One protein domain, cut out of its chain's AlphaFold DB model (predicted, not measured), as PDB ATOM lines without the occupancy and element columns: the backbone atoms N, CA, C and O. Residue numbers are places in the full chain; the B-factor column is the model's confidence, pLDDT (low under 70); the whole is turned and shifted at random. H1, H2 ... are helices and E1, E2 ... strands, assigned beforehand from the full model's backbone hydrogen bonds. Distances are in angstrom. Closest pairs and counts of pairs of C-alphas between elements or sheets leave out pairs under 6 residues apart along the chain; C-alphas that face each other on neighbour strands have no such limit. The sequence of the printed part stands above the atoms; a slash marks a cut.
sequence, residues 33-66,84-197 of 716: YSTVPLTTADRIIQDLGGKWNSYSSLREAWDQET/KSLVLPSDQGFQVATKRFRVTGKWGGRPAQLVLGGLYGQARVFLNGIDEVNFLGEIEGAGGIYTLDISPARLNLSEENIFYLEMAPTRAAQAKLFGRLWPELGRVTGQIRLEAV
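Overview. This is residues 33 to 66 and 84 to 197 of the 716 residues of the protein "Beta-galactosidase" of Peptococcaceae bacterium (UniProt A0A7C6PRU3). The domain is a sandwich, two antiparallel sheets face to face: a strongly twisted slab of six strands, in the order E3 E2 E4 E9 E6 E7, and a smaller one of four, in the order E1 E10 E5 E8. H1 covers part of the larger sheet, over E4, on the face turned away from the smaller sheet; H2 lies far out at one end, and residues 35 to 40 stand free. The printed part has 148 residues, with two named helices and ten named strands along the chain as E1 E2 H1 E3 E4 E5 E6 E7 E8 E9 H2 E10, and its class is mostly strand. It is compact, with a radius of gyration of the C-alphas of 15.2 A and spans of 50 by 38 by 25 A.

Along the chain. In the larger sheet, E3 is residues 84 to 88, E2 50 to 55, E4 96 to 102, 20.3 A long, E9 160 to 168, 26.5 A, E6 119 to 127, 18.3 A, and E7 135 to 142, 21.6 A. In the smaller, E1 is residues 44 to 47, E10 192 to 196, E5 112 to 117 and E8 145 to 150. H1 is residues 58 to 66, 12.0 A long, and H2 is 171 to 175. C-alpha 44 opens E1 at (32.959, 20.413, 53.991), and C-alpha 196 ends E10 at (33.455, 15.347, 52.920).

Arrangement. In the larger sheet E4 and E9 are antiparallel at 159 degrees, with N 97 and O 165 2.9 A apart. E9 and E6 have N 124 and O 166 at 2.8 A. E6 bends by 87 degrees at residue 122 and forms a hairpin with E7, with N 123 and O 139 at 2.8 A. E2 has N 53 and O 98 of E4 at 3.0 A, and E3, an edge strand, has N 86 and O 52 of E2 at 2.8 A. H1 is on this sheet over E4, at a height of 8.9 A; it runs along the strands, but only just, at 27 degrees to E4 on the local plane. The closest C-alphas of H1 and E4 are those of Leu 58 and Val 96, 6.2 A apart. H2 only grazes the sheet with residues 171 to 173. In both helices every O i to N i+4 pair is within hydrogen-bond range. The two sheets have 27 pairs of C-alphas within 10 A, their facing parts 9.1 A centre to centre and their strands at 32 degrees. In the smaller sheet N 46 and O 194 of E1 and E10 are 2.8 A apart, N 113 and O 195 of E5 and E10 2.8 A, and N 114 and O 148 of E5 and E8 2.8 A. E1 runs on into E2 at 61 degrees.

Size, cuts and confidence. The C-alphas of Gly 108 and Leu 177, the two farthest apart, are 49.9 A apart. Residues 67 to 83 are not printed, and C-alphas 66 and 84 are 16.3 A apart across this cut. Of the links printed whole, H2 to E10 is long. The mean pLDDT of the printed part is 87.3; residues 35 to 40 and residue 108 are under 70.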
ATOM      1  N   TYR A  33      40.645  29.869  35.796       86.62
ATOM      2  CA  TYR A  33      39.771  30.145  36.932       86.62
ATOM      3  C   TYR A  33      38.335  29.703  36.647       86.62
ATOM      4  O   TYR A  33      37.881  29.711  35.504       86.62
ATOM      5  N   SER A  34      37.629  29.328  37.710       79.25
ATOM      6  CA  SER A  34      36.173  29.188  37.740       79.25
ATOM      7  C   SER A  34      35.696  29.965  38.962       79.25
ATOM      8  O   SER A  34      36.077  29.634  40.089       79.25
ATOM      9  N   THR A  35      35.012  31.086  38.742       64.19
ATOM     10  CA  THR A  35      34.777  32.105  39.782       64.19
ATOM     11  C   THR A  35      33.474  31.919  40.550       64.19
ATOM     12  O   THR A  35      33.310  32.508  41.619       64.19
ATOM     13  N   VAL A  36      32.570  31.074  40.052       57.31
ATOM     14  CA  VAL A  36      31.232  30.891  40.617       57.31
ATOM     15  C   VAL A  36      31.095  29.476  41.184       57.31
ATOM     16  O   VAL A  36      31.221  28.514  40.430       57.31
ATOM     17  N   PRO A  37      30.815  29.291  42.488       56.72
ATOM     18  CA  PRO A  37      30.301  28.016  42.971       56.72
ATOM     19  C   PRO A  37      28.874  27.843  42.431       56.72
ATOM     20  O   PRO A  37      27.932  28.454  42.925       56.72
ATOM     21  N   LEU A  38      28.744  27.052  41.367       61.28
ATOM     22  CA  LEU A  38      27.514  26.853  40.582       61.28
ATOM     23  C   LEU A  38      26.403  26.164  41.376       61.28
ATOM     24  O   LEU A  38      25.220  26.440  41.194       61.28
ATOM     25  N   THR A  39      26.815  25.302  42.300       62.84
ATOM     26  CA  THR A  39      25.957  24.565  43.219       62.84
ATOM     27  C   THR A  39      26.506  24.727  44.625       62.84
ATOM     28  O   THR A  39      27.679  24.425  44.876       62.84
ATOM     29  N   THR A  40      25.676  25.176  45.559       66.69
ATOM     30  CA  THR A  40      26.052  25.218  46.971       66.69
ATOM     31  C   THR A  40      25.628  23.917  47.621       66.69
ATOM     32  O   THR A  40      24.439  23.604  47.686       66.69
ATOM     33  N   ALA A  41      26.602  23.154  48.098       73.56
ATOM     34  CA  ALA A  41      26.357  22.008  48.951       73.56
ATOM     35  C   ALA A  41      26.740  22.377  50.385       73.56
ATOM     36  O   ALA A  41      27.808  22.956  50.597       73.56
ATOM     37  N   ASP A  42      25.922  21.995  51.366       79.56
ATOM     38  CA  ASP A  42      26.285  22.060  52.792       79.56
ATOM     39  C   ASP A  42      27.272  20.920  53.122       79.56
ATOM     40  O   ASP A  42      27.033  20.040  53.952       79.56
ATOM     41  N   ARG A  43      28.407  20.916  52.416       85.00
ATOM     42  CA  ARG A  43      29.492  19.940  52.523       85.00
ATOM     43  C   ARG A  43      30.760  20.643  52.978       85.00
ATOM     44  O   ARG A  43      30.988  21.817  52.692       85.00
ATOM     45  N   ILE A  44      31.621  19.907  53.674       85.81
ATOM     46  CA  ILE A  44      32.959  20.413  53.991       85.81
ATOM     47  C   ILE A  44      33.799  20.232  52.728       85.81
ATOM     48  O   ILE A  44      34.080  19.099  52.341       85.81
ATOM     49  N   ILE A  45      34.159  21.337  52.079       88.38
ATOM     50  CA  ILE A  45      34.907  21.347  50.818       88.38
ATOM     51  C   ILE A  45      36.317  21.872  51.078       88.38
ATOM     52  O   ILE A  45      36.508  22.866  51.778       88.38
ATOM     53  N   GLN A  46      37.303  21.213  50.483       90.31
ATOM     54  CA  GLN A  46      38.687  21.657  50.444       90.31
ATOM     55  C   GLN A  46      39.150  21.757  48.989       90.31
ATOM     56  O   GLN A  46      39.187  20.758  48.273       90.31
ATOM     57  N   ASP A  47      39.520  22.962  48.559       90.69
ATOM     58  CA  ASP A  47      40.105  23.190  47.238       90.69
ATOM     59  C   ASP A  47      41.538  22.633  47.183       90.69
ATOM     60  O   ASP A  47      42.354  22.857  48.084       90.69
ATOM     61  N   LEU A  48      41.836  21.877  46.129       92.25
ATOM     62  CA  LEU A  48      43.151  21.298  45.850       92.25
ATOM     63  C   LEU A  48      43.837  21.970  44.650       92.25
ATOM     64  O   LEU A  48      44.930  21.544  44.256       92.25
ATOM     65  N   GLY A  49      43.247  23.029  44.094       90.44
ATOM     66  CA  GLY A  49      43.818  23.841  43.026       90.44
ATOM     67  C   GLY A  49      45.144  24.537  43.377       90.44
ATOM     68  O   GLY A  49      45.764  24.345  44.436       90.44
ATOM     69  N   GLY A  50      45.637  25.339  42.439       89.38
ATOM     70  CA  GLY A  50      46.888  26.082  42.540       89.38
ATOM     71  C   GLY A  50      48.111  25.241  42.173       89.38
ATOM     72  O   GLY A  50      48.108  24.507  41.190       89.38
ATOM     73  N   LYS A  51      49.204  25.365  42.935       91.38
ATOM     74  CA  LYS A  51      50.496  24.738  42.595       91.38
ATOM     75  C   LYS A  51      50.532  23.236  42.900       91.38
ATOM     76  O   LYS A  51      50.189  22.826  44.011       91.38
ATOM     77  N   TRP A  52      51.010  22.469  41.930       93.00
ATOM     78  CA  TRP A  52      51.292  21.034  41.924       93.00
ATOM     79  C   TRP A  52      52.734  20.808  41.445       93.00
ATOM     80  O   TRP A  52      53.315  21.668  40.776       93.00
ATOM     81  N   ASN A  53      53.319  19.655  41.754       91.88
ATOM     82  CA  ASN A  53      54.607  19.249  41.186       91.88
ATOM     83  C   ASN A  53      54.365  18.290  40.018       91.88
ATOM     84  O   ASN A  53      53.476  17.452  40.102       91.88
ATOM     85  N   SER A  54      55.134  18.396  38.937       90.56
ATOM     86  CA  SER A  54      55.005  17.555  37.744       90.56
ATOM     87  C   SER A  54      56.258  16.723  37.488       90.56
ATOM     88  O   SER A  54      57.385  17.210  37.626       90.56
ATOM     89  N   TYR A  55      56.039  15.474  37.074       90.25
ATOM     90  CA  TYR A  55      57.067  14.457  36.866       90.25
ATOM     91  C   TYR A  55      56.854  13.697  35.556       90.25
ATOM     92  O   TYR A  55      55.753  13.677  35.000       90.25
ATOM     93  N   SER A  56      57.917  13.042  35.081       86.94
ATOM     94  CA  SER A  56      57.861  12.195  33.882       86.94
ATOM     95  C   SER A  56      57.315  10.791  34.158       86.94
ATOM     96  O   SER A  56      56.892  10.092  33.245       86.94
ATOM     97  N   SER A  57      57.340  10.345  35.417       90.94
ATOM     98  CA  SER A  57      56.831   9.029  35.801       90.94
ATOM     99  C   SER A  57      56.410   8.980  37.264       90.94
ATOM    100  O   SER A  57      56.909   9.736  38.101       90.94
ATOM    101  N   LEU A  58      55.532   8.026  37.579       92.00
ATOM    102  CA  LEU A  58      55.025   7.793  38.930       92.00
ATOM    103  C   LEU A  58      56.164   7.437  39.904       92.00
ATOM    104  O   LEU A  58      56.191   7.882  41.048       92.00
ATOM    105  N   ARG A  59      57.160   6.686  39.417       90.75
ATOM    106  CA  ARG A  59      58.334   6.284  40.201       90.75
ATOM    107  C   ARG A  59      59.246   7.463  40.535       90.75
ATOM    108  O   ARG A  59      59.754   7.534  41.650       90.75
ATOM    109  N   GLU A  60      59.456   8.370  39.581       89.62
ATOM    110  CA  GLU A  60      60.209   9.606  39.822       89.62
ATOM    111  C   GLU A  60      59.490  10.483  40.853       89.62
ATOM    112  O   GLU A  60      60.125  10.964  41.792       89.62
ATOM    113  N   ALA A  61      58.170  10.637  40.709       90.44
ATOM    114  CA  ALA A  61      57.344  11.389  41.646       90.44
ATOM    115  C   ALA A  61      57.467  10.835  43.072       90.44
ATOM    116  O   ALA A  61      57.760  11.583  44.001       90.44
ATOM    117  N   TRP A  62      57.328   9.517  43.240       89.38
ATOM    118  CA  TRP A  62      57.455   8.857  44.539       89.38
ATOM    119  C   TRP A  62      58.831   9.054  45.183       89.38
ATOM    120  O   TRP A  62      58.911   9.443  46.348       89.38
ATOM    121  N   ASP A  63      59.917   8.811  44.443       87.94
ATOM    122  CA  ASP A  63      61.279   8.933  44.977       87.94
ATOM    123  C   ASP A  63      61.590  10.378  45.397       87.94
ATOM    124  O   ASP A  63      62.154  10.615  46.466       87.94
ATOM    125  N   GLN A  64      61.170  11.365  44.599       85.38
ATOM    126  CA  GLN A  64      61.406  12.770  44.920       85.38
ATOM    127  C   GLN A  64      60.526  13.269  46.069       85.38
ATOM    128  O   GLN A  64      61.041  13.943  46.964       85.38
ATOM    129  N   GLU A  65      59.239  12.921  46.094       86.00
ATOM    130  CA  GLU A  65      58.331  13.315  47.177       86.00
ATOM    131  C   GLU A  65      58.701  12.632  48.502       86.00
ATOM    132  O   GLU A  65      58.786  13.288  49.539       86.00
ATOM    133  N   THR A  66      59.047  11.347  48.498       81.56
ATOM    134  CA  THR A  66      59.472  10.656  49.728       81.56
ATOM    135  C   THR A  66      60.756  11.266  50.301       81.56
ATOM    136  O   THR A  66      60.849  11.517  51.503       81.56
ATOM    137  N   LYS A  84      59.413  20.377  38.285       76.81
ATOM    138  CA  LYS A  84      58.629  21.300  37.468       76.81
ATOM    139  C   LYS A  84      57.348  21.620  38.217       76.81
ATOM    140  O   LYS A  84      56.565  20.721  38.501       76.81
ATOM    141  N   SER A  85      57.128  22.887  38.541       83.38
ATOM    142  CA  SER A  85      55.844  23.316  39.086       83.38
ATOM    143  C   SER A  85      54.808  23.372  37.968       83.38
ATOM    144  O   SER A  85      55.052  23.997  36.935       83.38
ATOM    145  N   LEU A  86      53.655  22.770  38.206       88.06
ATOM    146  CA  LEU A  86      52.456  22.859  37.387       88.06
ATOM    147  C   LEU A  86      51.398  23.623  38.187       88.06
ATOM    148  O   LEU A  86      51.347  23.512  39.408       88.06
ATOM    149  N   VAL A  87      50.567  24.412  37.524       90.56
ATOM    150  CA  VAL A  87      49.367  24.977  38.153       90.56
ATOM    151  C   VAL A  87      48.181  24.173  37.648       90.56
ATOM    152  O   VAL A  87      48.143  23.872  36.461       90.56
ATOM    153  N   LEU A  88      47.260  23.787  38.526       91.62
ATOM    154  CA  LEU A  88      46.016  23.118  38.160       91.62
ATOM    155  C   LEU A  88      44.831  23.830  38.828       91.62
ATOM    156  O   LEU A  88      44.940  24.166  40.008       91.62
ATOM    157  N   PRO A  89      43.696  24.002  38.133       92.75
ATOM    158  CA  PRO A  89      43.472  23.694  36.713       92.75
ATOM    159  C   PRO A  89      44.254  24.575  35.729       92.75
ATOM    160  O   PRO A  89      44.578  25.727  36.021       92.75
ATOM    161  N   SER A  90      44.575  24.018  34.558       91.00
ATOM    162  CA  SER A  90      45.409  24.676  33.544       91.00
ATOM    163  C   SER A  90      45.152  24.176  32.123       91.00
ATOM    164  O   SER A  90      44.617  23.087  31.911       91.00
ATOM    165  N   ASP A  91      45.562  24.980  31.140       87.06
ATOM    166  CA  ASP A  91      45.588  24.607  29.721       87.06
ATOM    167  C   ASP A  91      46.686  23.580  29.374       87.06
ATOM    168  O   ASP A  91      46.645  22.965  28.304       87.06
ATOM    169  N   GLN A  92      47.643  23.363  30.281       86.38
ATOM    170  CA  GLN A  92      48.803  22.502  30.079       86.38
ATOM    171  C   GLN A  92      48.530  21.031  30.436       86.38
ATOM    172  O   GLN A  92      48.117  20.704  31.549       86.38
ATOM    173  N   GLY A  93      48.859  20.128  29.506       87.69
ATOM    174  CA  GLY A  93      48.864  18.685  29.756       87.69
ATOM    175  C   GLY A  93      50.094  18.200  30.531       87.69
ATOM    176  O   GLY A  93      51.173  18.797  30.469       87.69
ATOM    177  N   PHE A  94      49.946  17.091  31.253       90.50
ATOM    178  CA  PHE A  94      50.997  16.489  32.077       90.50
ATOM    179  C   PHE A  94      50.912  14.956  32.066       90.50
ATOM    180  O   PHE A  94      49.902  14.389  31.663       90.50
ATOM    181  N   GLN A  95      51.993  14.287  32.484       91.56
ATOM    182  CA  GLN A  95      52.029  12.826  32.655       91.56
ATOM    183  C   GLN A  95      51.772  12.433  34.102       91.56
ATOM    184  O   GLN A  95      50.886  11.635  34.371       91.56
ATOM    185  N   VAL A  96      52.522  13.009  35.044       94.38
ATOM    186  CA  VAL A  96      52.291  12.803  36.475       94.38
ATOM    187  C   VAL A  96      52.287  14.142  37.192       94.38
ATOM    188  O   VAL A  96      53.156  14.980  36.937       94.38
ATOM    189  N   ALA A  97      51.315  14.336  38.081       94.88
ATOM    190  CA  ALA A  97      51.240  15.477  38.980       94.88
ATOM    191  C   ALA A  97      51.036  15.023  40.431       94.88
ATOM    192  O   ALA A  97      50.316  14.058  40.690       94.88
ATOM    193  N   THR A  98      51.652  15.725  41.381       95.19
ATOM    194  CA  THR A  98      51.486  15.471  42.815       95.19
ATOM    195  C   THR A  98      51.060  16.718  43.575       95.19
ATOM    196  O   THR A  98      51.438  17.850  43.243       95.19
ATOM    197  N   LYS A  99      50.277  16.496  44.634       94.50
ATOM    198  CA  LYS A  99      49.850  17.536  45.568       94.50
ATOM    199  C   LYS A  99      49.945  17.040  46.988       94.50
ATOM    200  O   LYS A  99      49.333  16.036  47.344       94.50
ATOM    201  N   ARG A 100      50.652  17.811  47.807       92.56
ATOM    202  CA  ARG A 100      50.617  17.679  49.257       92.56
ATOM    203  C   ARG A 100      49.497  18.523  49.830       92.56
ATOM    204  O   ARG A 100      49.310  19.669  49.415       92.56
ATOM    205  N   PHE A 101      48.772  17.968  50.787       92.06
ATOM    206  CA  PHE A 101      47.717  18.680  51.491       92.06
ATOM    207  C   PHE A 101      47.514  18.098  52.888       92.06
ATOM    208  O   PHE A 101      47.781  16.928  53.148       92.06
ATOM    209  N   ARG A 102      47.015  18.925  53.803       91.31
ATOM    210  CA  ARG A 102      46.489  18.474  55.095       91.31
ATOM    211  C   ARG A 102      44.985  18.645  55.070       91.31
ATOM    212  O   ARG A 102      44.507  19.653  54.553       91.31
ATOM    213  N   VAL A 103      44.262  17.675  55.614       87.06
ATOM    214  CA  VAL A 103      42.801  17.730  55.674       87.06
ATOM    215  C   VAL A 103      42.389  18.882  56.591       87.06
ATOM    216  O   VAL A 103      42.744  18.910  57.769       87.06
ATOM    217  N   THR A 104      41.672  19.865  56.050       79.25
ATOM    218  CA  THR A 104      41.217  21.031  56.816       79.25
ATOM    219  C   THR A 104      39.791  20.814  57.317       79.25
ATOM    220  O   THR A 104      38.863  20.683  56.522       79.25
ATOM    221  N   GLY A 105      39.595  20.814  58.639       71.44
ATOM    222  CA  GLY A 105      38.274  20.753  59.278       71.44
ATOM    223  C   GLY A 105      37.996  19.456  60.046       71.44
ATOM    224  O   GLY A 105      38.780  18.513  60.040       71.44
ATOM    225  N   LYS A 106      36.847  19.400  60.732       77.62
ATOM    226  CA  LYS A 106      36.418  18.223  61.509       77.62
ATOM    227  C   LYS A 106      35.601  17.272  60.633       77.62
ATOM    228  O   LYS A 106      34.378  17.314  60.647       77.62
ATOM    229  N   TRP A 107      36.284  16.421  59.871       80.06
ATOM    230  CA  TRP A 107      35.628  15.521  58.911       80.06
ATOM    231  C   TRP A 107      34.940  14.334  59.598       80.06
ATOM    232  O   TRP A 107      34.011  13.767  59.043       80.06
ATOM    233  N   GLY A 108      35.338  13.994  60.831       65.56
ATOM    234  CA  GLY A 108      34.555  13.130  61.723       65.56
ATOM    235  C   GLY A 108      34.204  11.758  61.140       65.56
ATOM    236  O   GLY A 108      33.039  11.380  61.156       65.56
ATOM    237  N   GLY A 109      35.187  11.040  60.582       75.19
ATOM    238  CA  GLY A 109      34.993   9.699  60.011       75.19
ATOM    239  C   GLY A 109      34.095   9.639  58.768       75.19
ATOM    240  O   GLY A 109      33.790   8.542  58.303       75.19
ATOM    241  N   ARG A 110      33.667  10.787  58.227       83.75
ATOM    242  CA  ARG A 110      32.846  10.858  57.016       83.75
ATOM    243  C   ARG A 110      33.621  10.371  55.791       83.75
ATOM    244  O   ARG A 110      34.825  10.637  55.704       83.75
ATOM    245  N   PRO A 111      32.953   9.685  54.844       87.44
ATOM    246  CA  PRO A 111      33.539   9.410  53.540       87.44
ATOM    247  C   PRO A 111      33.899  10.716  52.829       87.44
ATOM    248  O   PRO A 111      33.274  11.759  53.034       87.44
ATOM    249  N   ALA A 112      34.934  10.649  52.001       90.12
ATOM    250  CA  ALA A 112      35.377  11.762  51.184       90.12
ATOM    251  C   ALA A 112      35.218  11.413  49.706       90.12
ATOM    252  O   ALA A 112      35.304  10.246  49.332       90.12
ATOM    253  N   GLN A 113      35.042  12.420  48.861       91.62
ATOM    254  CA  GLN A 113      35.099  12.265  47.413       91.62
ATOM    255  C   GLN A 113      36.058  13.282  46.804       91.62
ATOM    256  O   GLN A 113      36.041  14.461  47.160       91.62
ATOM    257  N   LEU A 114      36.902  12.819  45.887       93.62
ATOM    258  CA  LEU A 114      37.703  13.679  45.025       93.62
ATOM    259  C   LEU A 114      36.872  14.031  43.795       93.62
ATOM    260  O   LEU A 114      36.449  13.136  43.066       93.62
ATOM    261  N   VAL A 115      36.670  15.322  43.559       92.12
ATOM    262  CA  VAL A 115      35.956  15.855  42.398       92.12
ATOM    263  C   VAL A 115      36.971  16.473  41.443       92.12
ATOM    264  O   VAL A 115      37.733  17.364  41.828       92.12
ATOM    265  N   LEU A 116      36.980  15.985  40.203       92.50
ATOM    266  CA  LEU A 116      37.812  16.459  39.100       92.50
ATOM    267  C   LEU A 116      36.912  17.040  38.006       92.50
ATOM    268  O   LEU A 116      36.259  16.294  37.275       92.50
ATOM    269  N   GLY A 117      36.878  18.365  37.889       90.38
ATOM    270  CA  GLY A 117      36.204  19.063  36.798       90.38
ATOM    271  C   GLY A 117      37.104  19.215  35.572       90.38
ATOM    272  O   GLY A 117      38.312  19.431  35.694       90.38
ATOM    273  N   GLY A 118      36.533  19.139  34.371       89.44
ATOM    274  CA  GLY A 118      37.272  19.432  33.144       89.44
ATOM    275  C   GLY A 118      38.392  18.432  32.850       89.44
ATOM    276  O   GLY A 118      39.445  18.839  32.347       89.44
ATOM    277  N   LEU A 119      38.218  17.158  33.221       92.19
ATOM    278  CA  LEU A 119      39.224  16.113  33.025       92.19
ATOM    279  C   LEU A 119      39.251  15.658  31.561       92.19
ATOM    280  O   LEU A 119      38.278  15.089  31.072       92.19
ATOM    281  N   TYR A 120      40.382  15.851  30.889       90.62
ATOM    282  CA  TYR A 120      40.662  15.314  29.558       90.62
ATOM    283  C   TYR A 120      41.793  14.297  29.668       90.62
ATOM    284  O   TYR A 120      42.907  14.667  30.035       90.62
ATOM    285  N   GLY A 121      41.539  13.032  29.343       91.06
ATOM    286  CA  GLY A 121      42.519  11.959  29.532       91.06
ATOM    287  C   GLY A 121      42.020  10.875  30.480       91.06
ATOM    288  O   GLY A 121      40.970  10.996  31.103       91.06
ATOM    289  N   GLN A 122      42.794   9.806  30.582       93.81
ATOM    290  CA  GLN A 122      42.595   8.725  31.534       93.81
ATOM    291  C   GLN A 122      43.461   9.002  32.766       93.81
ATOM    292  O   GLN A 122      44.684   9.036  32.665       93.81
ATOM    293  N   ALA A 123      42.830   9.250  33.907       95.25
ATOM    294  CA  ALA A 123      43.474   9.571  35.170       95.25
ATOM    295  C   ALA A 123      43.490   8.361  36.102       95.25
ATOM    296  O   ALA A 123      42.434   7.840  36.457       95.25
ATOM    297  N   ARG A 124      44.674   7.973  36.571       96.38
ATOM    298  CA  ARG A 124      44.872   7.018  37.665       96.38
ATOM    299  C   ARG A 124      45.265   7.787  38.915       96.38
ATOM    300  O   ARG A 124      46.236   8.547  38.901       96.38
ATOM    301  N   VAL A 125      44.498   7.607  39.985       96.56
ATOM    302  CA  VAL A 125      44.658   8.375  41.224       96.56
ATOM    303  C   VAL A 125      45.171   7.469  42.333       96.56
ATOM    304  O   VAL A 125      44.592   6.416  42.607       96.56
ATOM    305  N   PHE A 126      46.229   7.908  43.008       96.25
ATOM    306  CA  PHE A 126      46.780   7.246  44.185       96.25
ATOM    307  C   PHE A 126      46.882   8.222  45.353       96.25
ATOM    308  O   PHE A 126      47.041   9.433  45.163       96.25
ATOM    309  N   LEU A 127      46.808   7.688  46.566       95.19
ATOM    310  CA  LEU A 127      46.874   8.450  47.807       95.19
ATOM    311  C   LEU A 127      47.921   7.837  48.733       95.19
ATOM    312  O   LEU A 127      47.851   6.654  49.040       95.19
ATOM    313  N   ASN A 128      48.870   8.653  49.195       92.88
ATOM    314  CA  ASN A 128      49.899   8.284  50.178       92.88
ATOM    315  C   ASN A 128      50.822   7.119  49.758       92.88
ATOM    316  O   ASN A 128      51.497   6.526  50.593       92.88
ATOM    317  N   GLY A 129      50.907   6.827  48.459       91.44
ATOM    318  CA  GLY A 129      51.712   5.738  47.915       91.44
ATOM    319  C   GLY A 129      51.449   5.509  46.435       91.44
ATOM    320  O   GLY A 129      50.539   6.112  45.875       91.44
ATOM    321  N   ILE A 130      52.247   4.641  45.810       91.19
ATOM    322  CA  ILE A 130      52.113   4.279  44.385       91.19
ATOM    323  C   ILE A 130      51.775   2.798  44.155       91.19
ATOM    324  O   ILE A 130      51.577   2.378  43.019       91.19
ATOM    325  N   ASP A 131      51.715   2.010  45.229       91.88
ATOM    326  CA  ASP A 131      51.353   0.591  45.186       91.88
ATOM    327  C   ASP A 131      49.838   0.385  45.026       91.88
ATOM    328  O   ASP A 131      49.040   1.288  45.286       91.88
ATOM    329  N   GLU A 132      49.421  -0.836  44.683       88.94
ATOM    330  CA  GLU A 132      48.004  -1.187  44.486       88.94
ATOM    331  C   GLU A 132      47.125  -0.900  45.712       88.94
ATOM    332  O   GLU A 132      45.969  -0.513  45.570       88.94
ATOM    333  N   VAL A 133      47.672  -1.008  46.928       88.88
ATOM    334  CA  VAL A 133      46.937  -0.689  48.167       88.88
ATOM    335  C   VAL A 133      46.588   0.801  48.291       88.88
ATOM    336  O   VAL A 133      45.609   1.154  48.948       88.88
ATOM    337  N   ASN A 134      47.368   1.661  47.633       92.12
ATOM    338  CA  ASN A 134      47.229   3.118  47.627       92.12
ATOM    339  C   ASN A 134      46.448   3.628  46.409       92.12
ATOM    340  O   ASN A 134      46.112   4.812  46.331       92.12
ATOM    341  N   PHE A 135      46.144   2.744  45.457       95.44
ATOM    342  CA  PHE A 135      45.347   3.058  44.282       95.44
ATOM    343  C   PHE A 135      43.889   3.310  44.683       95.44
ATOM    344  O   PHE A 135      43.237   2.473  45.319       95.44
ATOM    345  N   LEU A 136      43.379   4.490  44.337       93.69
ATOM    346  CA  LEU A 136      41.999   4.885  44.609       93.69
ATOM    347  C   LEU A 136      41.065   4.491  43.463       93.69
ATOM    348  O   LEU A 136      39.939   4.071  43.714       93.69
ATOM    349  N   GLY A 137      41.530   4.614  42.220       93.94
ATOM    350  CA  GLY A 137      40.746   4.272  41.041       93.94
ATOM    351  C   GLY A 137      41.228   4.961  39.771       93.94
ATOM    352  O   GLY A 137      42.213   5.705  39.762       93.94
ATOM    353  N   GLU A 138      40.507   4.681  38.692       94.44
ATOM    354  CA  GLU A 138      40.785   5.166  37.348       94.44
ATOM    355  C   GLU A 138      39.540   5.814  36.743       94.44
ATOM    356  O   GLU A 138      38.425   5.324  36.920       94.44
ATOM    357  N   ILE A 139      39.741   6.932  36.047       92.44
ATOM    358  CA  ILE A 139      38.681   7.744  35.452       92.44
ATOM    359  C   ILE A 139      39.073   8.066  34.015       92.44
ATOM    360  O   ILE A 139      40.138   8.631  33.783       92.44
ATOM    361  N   GLU A 140      38.209   7.763  33.050       91.25
ATOM    362  CA  GLU A 140      38.367   8.226  31.667       91.25
ATOM    363  C   GLU A 140      37.510   9.479  31.443       91.25
ATOM    364  O   GLU A 140      36.287   9.434  31.573       91.25
ATOM    365  N   GLY A 141      38.167  10.603  31.144       89.12
ATOM    366  CA  GLY A 141      37.548  11.919  31.044       89.12
ATOM    367  C   GLY A 141      37.589  12.538  29.645       89.12
ATOM    368  O   GLY A 141      38.600  12.460  28.938       89.12
ATOM    369  N   ALA A 142      36.493  13.206  29.275       87.75
ATOM    370  CA  ALA A 142      36.321  13.936  28.015       87.75
ATOM    371  C   ALA A 142      35.961  15.429  28.209       87.75
ATOM    372  O   ALA A 142      35.464  16.064  27.282       87.75
ATOM    373  N   GLY A 143      36.209  15.983  29.403       86.75
ATOM    374  CA  GLY A 143      35.930  17.375  29.779       86.75
ATOM    375  C   GLY A 143      34.842  17.566  30.845       86.75
ATOM    376  O   GLY A 143      34.643  18.686  31.295       86.75
ATOM    377  N   GLY A 144      34.162  16.500  31.273       87.81
ATOM    378  CA  GLY A 144      33.086  16.560  32.272       87.81
ATOM    379  C   GLY A 144      33.572  16.664  33.720       87.81
ATOM    380  O   GLY A 144      34.759  16.881  33.988       87.81
ATOM    381  N   ILE A 145      32.640  16.474  34.654       89.25
ATOM    382  CA  ILE A 145      32.911  16.397  36.094       89.25
ATOM    383  C   ILE A 145      32.891  14.933  36.523       89.25
ATOM    384  O   ILE A 145      31.916  14.223  36.295       89.25
ATOM    385  N   TYR A 146      33.963  14.493  37.176       91.06
ATOM    386  CA  TYR A 146      34.122  13.113  37.616       91.06
ATOM    387  C   TYR A 146      34.425  13.051  39.108       91.06
ATOM    388  O   TYR A 146      35.150  13.891  39.644       91.06
ATOM    389  N   THR A 147      33.887  12.035  39.780       91.44
ATOM    390  CA  THR A 147      34.026  11.859  41.231       91.44
ATOM    391  C   THR A 147      34.628  10.506  41.573       91.44
ATOM    392  O   THR A 147      34.190   9.490  41.026       91.44
ATOM    393  N   LEU A 148      35.552  10.472  42.530       92.62
ATOM    394  CA  LEU A 148      36.144   9.248  43.066       92.62
ATOM    395  C   LEU A 148      35.958   9.170  44.577       92.62
ATOM    396  O   LEU A 148      36.342  10.093  45.292       92.62
ATOM    397  N   ASP A 149      35.409   8.058  45.061       91.12
ATOM    398  CA  ASP A 149      35.190   7.860  46.492       91.12
ATOM    399  C   ASP A 149      36.491   7.489  47.205       91.12
ATOM    400  O   ASP A 149      37.284   6.667  46.743       91.12
ATOM    401  N   ILE A 150      36.690   8.079  48.378       90.94
ATOM    402  CA  ILE A 150      37.834   7.856  49.248       90.94
ATOM    403  C   ILE A 150      37.308   7.411  50.608       90.94
ATOM    404  O   ILE A 150      36.615   8.143  51.319       90.94
ATOM    405  N   SER A 151      37.668   6.182  50.978       86.88
ATOM    406  CA  SER A 151      37.345   5.643  52.296       86.88
ATOM    407  C   SER A 151      38.028   6.470  53.397       86.88
ATOM    408  O   SER A 151      39.219   6.772  53.261       86.88
ATOM    409  N   PRO A 152      37.338   6.774  54.515       84.12
ATOM    410  CA  PRO A 152      37.903   7.561  55.613       84.12
ATOM    411  C   PRO A 152      39.225   6.998  56.149       84.12
ATOM    412  O   PRO A 152      40.112   7.757  56.515       84.12
ATOM    413  N   ALA A 153      39.377   5.667  56.153       86.25
ATOM    414  CA  ALA A 153      40.566   4.984  56.664       86.25
ATOM    415  C   ALA A 153      41.825   5.186  55.799       86.25
ATOM    416  O   ALA A 153      42.925   4.896  56.258       86.25
ATOM    417  N   ARG A 154      41.676   5.652  54.550       87.62
ATOM    418  CA  ARG A 154      42.806   5.923  53.645       87.62
ATOM    419  C   ARG A 154      43.376   7.333  53.806       87.62
ATOM    420  O   ARG A 154      44.474   7.595  53.324       87.62
ATOM    421  N   LEU A 155      42.633   8.239  54.446       88.19
ATOM    422  CA  LEU A 155      43.058   9.614  54.682       88.19
ATOM    423  C   LEU A 155      43.719   9.737  56.050       88.19
ATOM    424  O   LEU A 155      43.111   9.451  57.084       88.19
ATOM    425  N   ASN A 156      44.934  10.272  56.071       88.75
ATOM    426  CA  ASN A 156      45.602  10.622  57.312       88.75
ATOM    427  C   ASN A 156      45.060  11.972  57.793       88.75
ATOM    428  O   ASN A 156      45.535  13.025  57.375       88.75
ATOM    429  N   LEU A 157      44.040  11.962  58.654       84.44
ATOM    430  CA  LEU A 157      43.341  13.185  59.084       84.44
ATOM    431  C   LEU A 157      44.224  14.168  59.878       84.44
ATOM    432  O   LEU A 157      43.944  15.364  59.887       84.44
ATOM    433  N   SER A 158      45.267  13.681  60.552       82.00
ATOM    434  CA  SER A 158      46.185  14.493  61.368       82.00
ATOM    435  C   SER A 158      47.508  14.823  60.678       82.00
ATOM    436  O   SER A 158      48.249  15.678  61.162       82.00
ATOM    437  N   GLU A 159      47.825  14.150  59.572       86.19
ATOM    438  CA  GLU A 159      49.120  14.254  58.900       86.19
ATOM    439  C   GLU A 159      48.985  14.843  57.492       86.19
ATOM    440  O   GLU A 159      47.898  15.161  57.000       86.19
ATOM    441  N   GLU A 160      50.128  15.051  56.847       90.12
ATOM    442  CA  GLU A 160      50.164  15.426  55.442       90.12
ATOM    443  C   GLU A 160      49.827  14.213  54.571       90.12
ATOM    444  O   GLU A 160      50.344  13.117  54.777       90.12
ATOM    445  N   ASN A 161      48.958  14.431  53.590       92.50
ATOM    446  CA  ASN A 161      48.601  13.463  52.570       92.50
ATOM    447  C   ASN A 161      49.195  13.901  51.233       92.50
ATOM    448  O   ASN A 161      49.390  15.097  50.988       92.50
ATOM    449  N   ILE A 162      49.450  12.938  50.350       94.25
ATOM    450  CA  ILE A 162      49.978  13.187  49.009       94.25
ATOM    451  C   ILE A 162      49.088  12.495  47.983       94.25
ATOM    452  O   ILE A 162      48.962  11.271  47.995       94.25
ATOM    453  N   PHE A 163      48.509  13.275  47.072       95.25
ATOM    454  CA  PHE A 163      47.895  12.742  45.861       95.25
ATOM    455  C   PHE A 163      48.944  12.547  44.775       95.25
ATOM    456  O   PHE A 163      49.776  13.429  44.553       95.25
ATOM    457  N   TYR A 164      48.838  11.428  44.062       95.81
ATOM    458  CA  TYR A 164      49.525  11.178  42.801       95.81
ATOM    459  C   TYR A 164      48.472  11.002  41.713       95.81
ATOM    460  O   TYR A 164      47.585  10.155  41.829       95.81
ATOM    461  N   LEU A 165      48.578  11.808  40.665       95.81
ATOM    462  CA  LEU A 165      47.704  11.775  39.505       95.81
ATOM    463  C   LEU A 165      48.543  11.411  38.285       95.81
ATOM    464  O   LEU A 165      49.388  12.201  37.865       95.81
ATOM    465  N   GLU A 166      48.331  10.218  37.741       96.00
ATOM    466  CA  GLU A 166      48.956   9.748  36.503       96.00
ATOM    467  C   GLU A 166      47.953   9.852  35.352       96.00
ATOM    468  O   GLU A 166      46.832   9.365  35.455       96.00
ATOM    469  N   MET A 167      48.366  10.485  34.258       94.50
ATOM    470  CA  MET A 167      47.555  10.718  33.072       94.50
ATOM    471  C   MET A 167      48.030   9.849  31.909       94.50
ATOM    472  O   MET A 167      49.215   9.820  31.570       94.50
ATOM    473  N   ALA A 168      47.075   9.222  31.235       91.56
ATOM    474  CA  ALA A 168      47.254   8.529  29.971       91.56
ATOM    475  C   ALA A 168      46.285   9.081  28.901       91.56
ATOM    476  O   ALA A 168      45.239   9.646  29.231       91.56
ATOM    477  N   PRO A 169      46.607   8.951  27.604       86.31
ATOM    478  CA  PRO A 169      45.701   9.354  26.530       86.31
ATOM    479  C   PRO A 169      44.467   8.443  26.458       86.31
ATOM    480  O   PRO A 169      44.617   7.221  26.480       86.31
ATOM    481  N   THR A 170      43.270   9.017  26.294       85.56
ATOM    482  CA  THR A 170      42.021   8.245  26.136       85.56
ATOM    483  C   THR A 170      41.967   7.486  24.813       85.56
ATOM    484  O   THR A 170      42.651   7.828  23.840       85.56
ATOM    485  N   ARG A 171      41.073   6.492  24.726       81.69
ATOM    486  CA  ARG A 171      40.814   5.792  23.454       81.69
ATOM    487  C   ARG A 171      40.268   6.743  22.390       81.69
ATOM    488  O   ARG A 171      40.668   6.653  21.233       81.69
ATOM    489  N   ALA A 172      39.418   7.688  22.791       80.56
ATOM    490  CA  ALA A 172      38.877   8.714  21.901       80.56
ATOM    491  C   ALA A 172      39.959   9.671  21.372       80.56
ATOM    492  O   ALA A 172      39.944  10.020  20.194       80.56
ATOM    493  N   ALA A 173      40.943  10.053  22.194       81.12
ATOM    494  CA  ALA A 173      42.070  10.868  21.736       81.12
ATOM    495  C   ALA A 173      42.955  10.105  20.734       81.12
ATOM    496  O   ALA A 173      43.374  10.661  19.721       81.12
ATOM    497  N   GLN A 174      43.187   8.811  20.971       81.62
ATOM    498  CA  GLN A 174      43.952   7.949  20.061       81.62
ATOM    499  C   GLN A 174      43.224   7.650  18.740       81.62
ATOM    500  O   GLN A 174      43.871   7.267  17.763       81.62
ATOM    501  N   ALA A 175      41.897   7.791  18.715       80.69
ATOM    502  CA  ALA A 175      41.056   7.584  17.539       80.69
ATOM    503  C   ALA A 175      41.112   8.732  16.517       80.69
ATOM    504  O   ALA A 175      40.753   8.523  15.356       80.69
ATOM    505  N   LYS A 176      41.572   9.923  16.923       83.94
ATOM    506  CA  LYS A 176      41.780  11.058  16.015       83.94
ATOM    507  C   LYS A 176      42.861  10.722  14.965       83.94
ATOM    508  O   LYS A 176      43.733   9.887  15.208       83.94
ATOM    509  N   LEU A 177      42.830  11.385  13.809       81.38
ATOM    510  CA  LEU A 177      43.861  11.334  12.754       81.38
ATOM    511  C   LEU A 177      45.335  11.404  13.268       81.38
ATOM    512  O   LEU A 177      45.836  12.440  13.676       81.38
ATOM    513  N   PHE A 178      46.104  10.319  13.196       81.69
ATOM    514  CA  PHE A 178      47.450  10.196  13.794       81.69
ATOM    515  C   PHE A 178      47.512  10.273  15.334       81.69
ATOM    516  O   PHE A 178      48.607  10.342  15.897       81.69
ATOM    517  N   GLY A 179      46.384  10.167  16.042       78.44
ATOM    518  CA  GLY A 179      46.314  10.207  17.510       78.44
ATOM    519  C   GLY A 179      47.112   9.097  18.208       78.44
ATOM    520  O   GLY A 179      47.495   9.238  19.364       78.44
ATOM    521  N   ARG A 180      47.441   8.002  17.508       80.62
ATOM    522  CA  ARG A 180      48.355   6.956  18.012       80.62
ATOM    523  C   ARG A 180      49.836   7.343  17.948       80.62
ATOM    524  O   ARG A 180      50.619   6.840  18.746       80.62
ATOM    525  N   LEU A 181      50.228   8.180  16.985       80.38
ATOM    526  CA  LEU A 181      51.608   8.660  16.837       80.38
ATOM    527  C   LEU A 181      51.876   9.870  17.734       80.38
ATOM    528  O   LEU A 181      52.961   9.982  18.305       80.38
ATOM    529  N   TRP A 182      50.881  10.747  17.859       73.75
ATOM    530  CA  TRP A 182      50.942  11.968  18.658       73.75
ATOM    531  C   TRP A 182      49.707  12.084  19.554       73.75
ATOM    532  O   TRP A 182      48.830  12.907  19.289       73.75
ATOM    533  N   PRO A 183      49.604  11.244  20.598       74.38
ATOM    534  CA  PRO A 183      48.485  11.329  21.519       74.38
ATOM    535  C   PRO A 183      48.526  12.637  22.312       74.38
ATOM    536  O   PRO A 183      49.585  13.059  22.783       74.38
ATOM    537  N   GLU A 184      47.358  13.249  22.496       77.31
ATOM    538  CA  GLU A 184      47.195  14.417  23.363       77.31
ATOM    539  C   GLU A 184      47.521  14.046  24.815       77.31
ATOM    540  O   GLU A 184      47.082  13.009  25.326       77.31
ATOM    541  N   LEU A 185      48.304  14.896  25.486       83.31
ATOM    542  CA  LEU A 185      48.562  14.744  26.915       83.31
ATOM    543  C   LEU A 185      47.289  15.040  27.708       83.31
ATOM    544  O   LEU A 185      46.536  15.959  27.380       83.31
ATOM    545  N   GLY A 186      47.082  14.284  28.783       88.50
ATOM    546  CA  GLY A 186      45.958  14.518  29.675       88.50
ATOM    547  C   GLY A 186      46.098  15.838  30.439       88.50
ATOM    548  O   GLY A 186      47.205  16.237  30.801       88.50
ATOM    549  N   ARG A 187      44.977  16.518  30.684       90.88
ATOM    550  CA  ARG A 187      44.904  17.815  31.376       90.88
ATOM    551  C   ARG A 187      43.666  17.904  32.261       90.88
ATOM    552  O   ARG A 187      42.668  17.226  32.020       90.88
ATOM    553  N   VAL A 188      43.730  18.787  33.253       93.44
ATOM    554  CA  VAL A 188      42.603  19.121  34.130       93.44
ATOM    555  C   VAL A 188      42.323  20.609  33.995       93.44
ATOM    556  O   VAL A 188      43.165  21.436  34.342       93.44
ATOM    557  N   THR A 189      41.155  20.934  33.446       92.06
ATOM    558  CA  THR A 189      40.776  22.307  33.073       92.06
ATOM    559  C   THR A 189      39.729  22.928  33.998       92.06
ATOM    560  O   THR A 189      39.516  24.136  33.924       92.06
ATOM    561  N   GLY A 190      39.104  22.143  34.877       90.31
ATOM    562  CA  GLY A 190      38.125  22.595  35.868       90.31
ATOM    563  C   GLY A 190      38.583  22.337  37.307       90.31
ATOM    564  O   GLY A 190      39.687  21.858  37.560       90.31
ATOM    565  N   GLN A 191      37.740  22.691  38.277       89.31
ATOM    566  CA  GLN A 191      38.101  22.646  39.699       89.31
ATOM    567  C   GLN A 191      38.538  21.244  40.167       89.31
ATOM    568  O   GLN A 191      37.965  20.231  39.768       89.31
ATOM    569  N   ILE A 192      39.526  21.206  41.067       92.38
ATOM    570  CA  ILE A 192      39.977  19.993  41.759       92.38
ATOM    571  C   ILE A 192      39.694  20.195  43.238       92.38
ATOM    572  O   ILE A 192      40.319  21.044  43.869       92.38
ATOM    573  N   ARG A 193      38.774  19.422  43.809       91.50
ATOM    574  CA  ARG A 193      38.371  19.606  45.208       91.50
ATOM    575  C   ARG A 193      38.092  18.287  45.905       91.50
ATOM    576  O   ARG A 193      37.748  17.292  45.273       91.50
ATOM    577  N   LEU A 194      38.248  18.298  47.218       92.06
ATOM    578  CA  LEU A 194      37.913  17.195  48.101       92.06
ATOM    579  C   LEU A 194      36.667  17.580  48.899       92.06
ATOM    580  O   LEU A 194      36.645  18.634  49.531       92.06
ATOM    581  N   GLU A 195      35.635  16.745  48.869       90.94
ATOM    582  CA  GLU A 195      34.386  16.985  49.594       90.94
ATOM    583  C   GLU A 195      34.172  15.893  50.644       90.94
ATOM    584  O   GLU A 195      34.207  14.707  50.318       90.94
ATOM    585  N   ALA A 196      33.927  16.275  51.898       89.62
ATOM    586  CA  ALA A 196      33.455  15.347  52.920       89.62
ATOM    587  C   ALA A 196      31.932  15.217  52.812       89.62
ATOM    588  O   ALA A 196      31.199  16.192  53.009       89.62
ATOM    589  N   VAL A 197      31.469  14.007  52.523       88.94
ATOM    590  CA  VAL A 197      30.071  13.705  52.204       88.94
ATOM    591  C   VAL A 197      29.412  12.865  53.294       88.94
ATOM    592  O   VAL A 197      30.070  12.257  54.140       88.94
TER     593      VAL A 197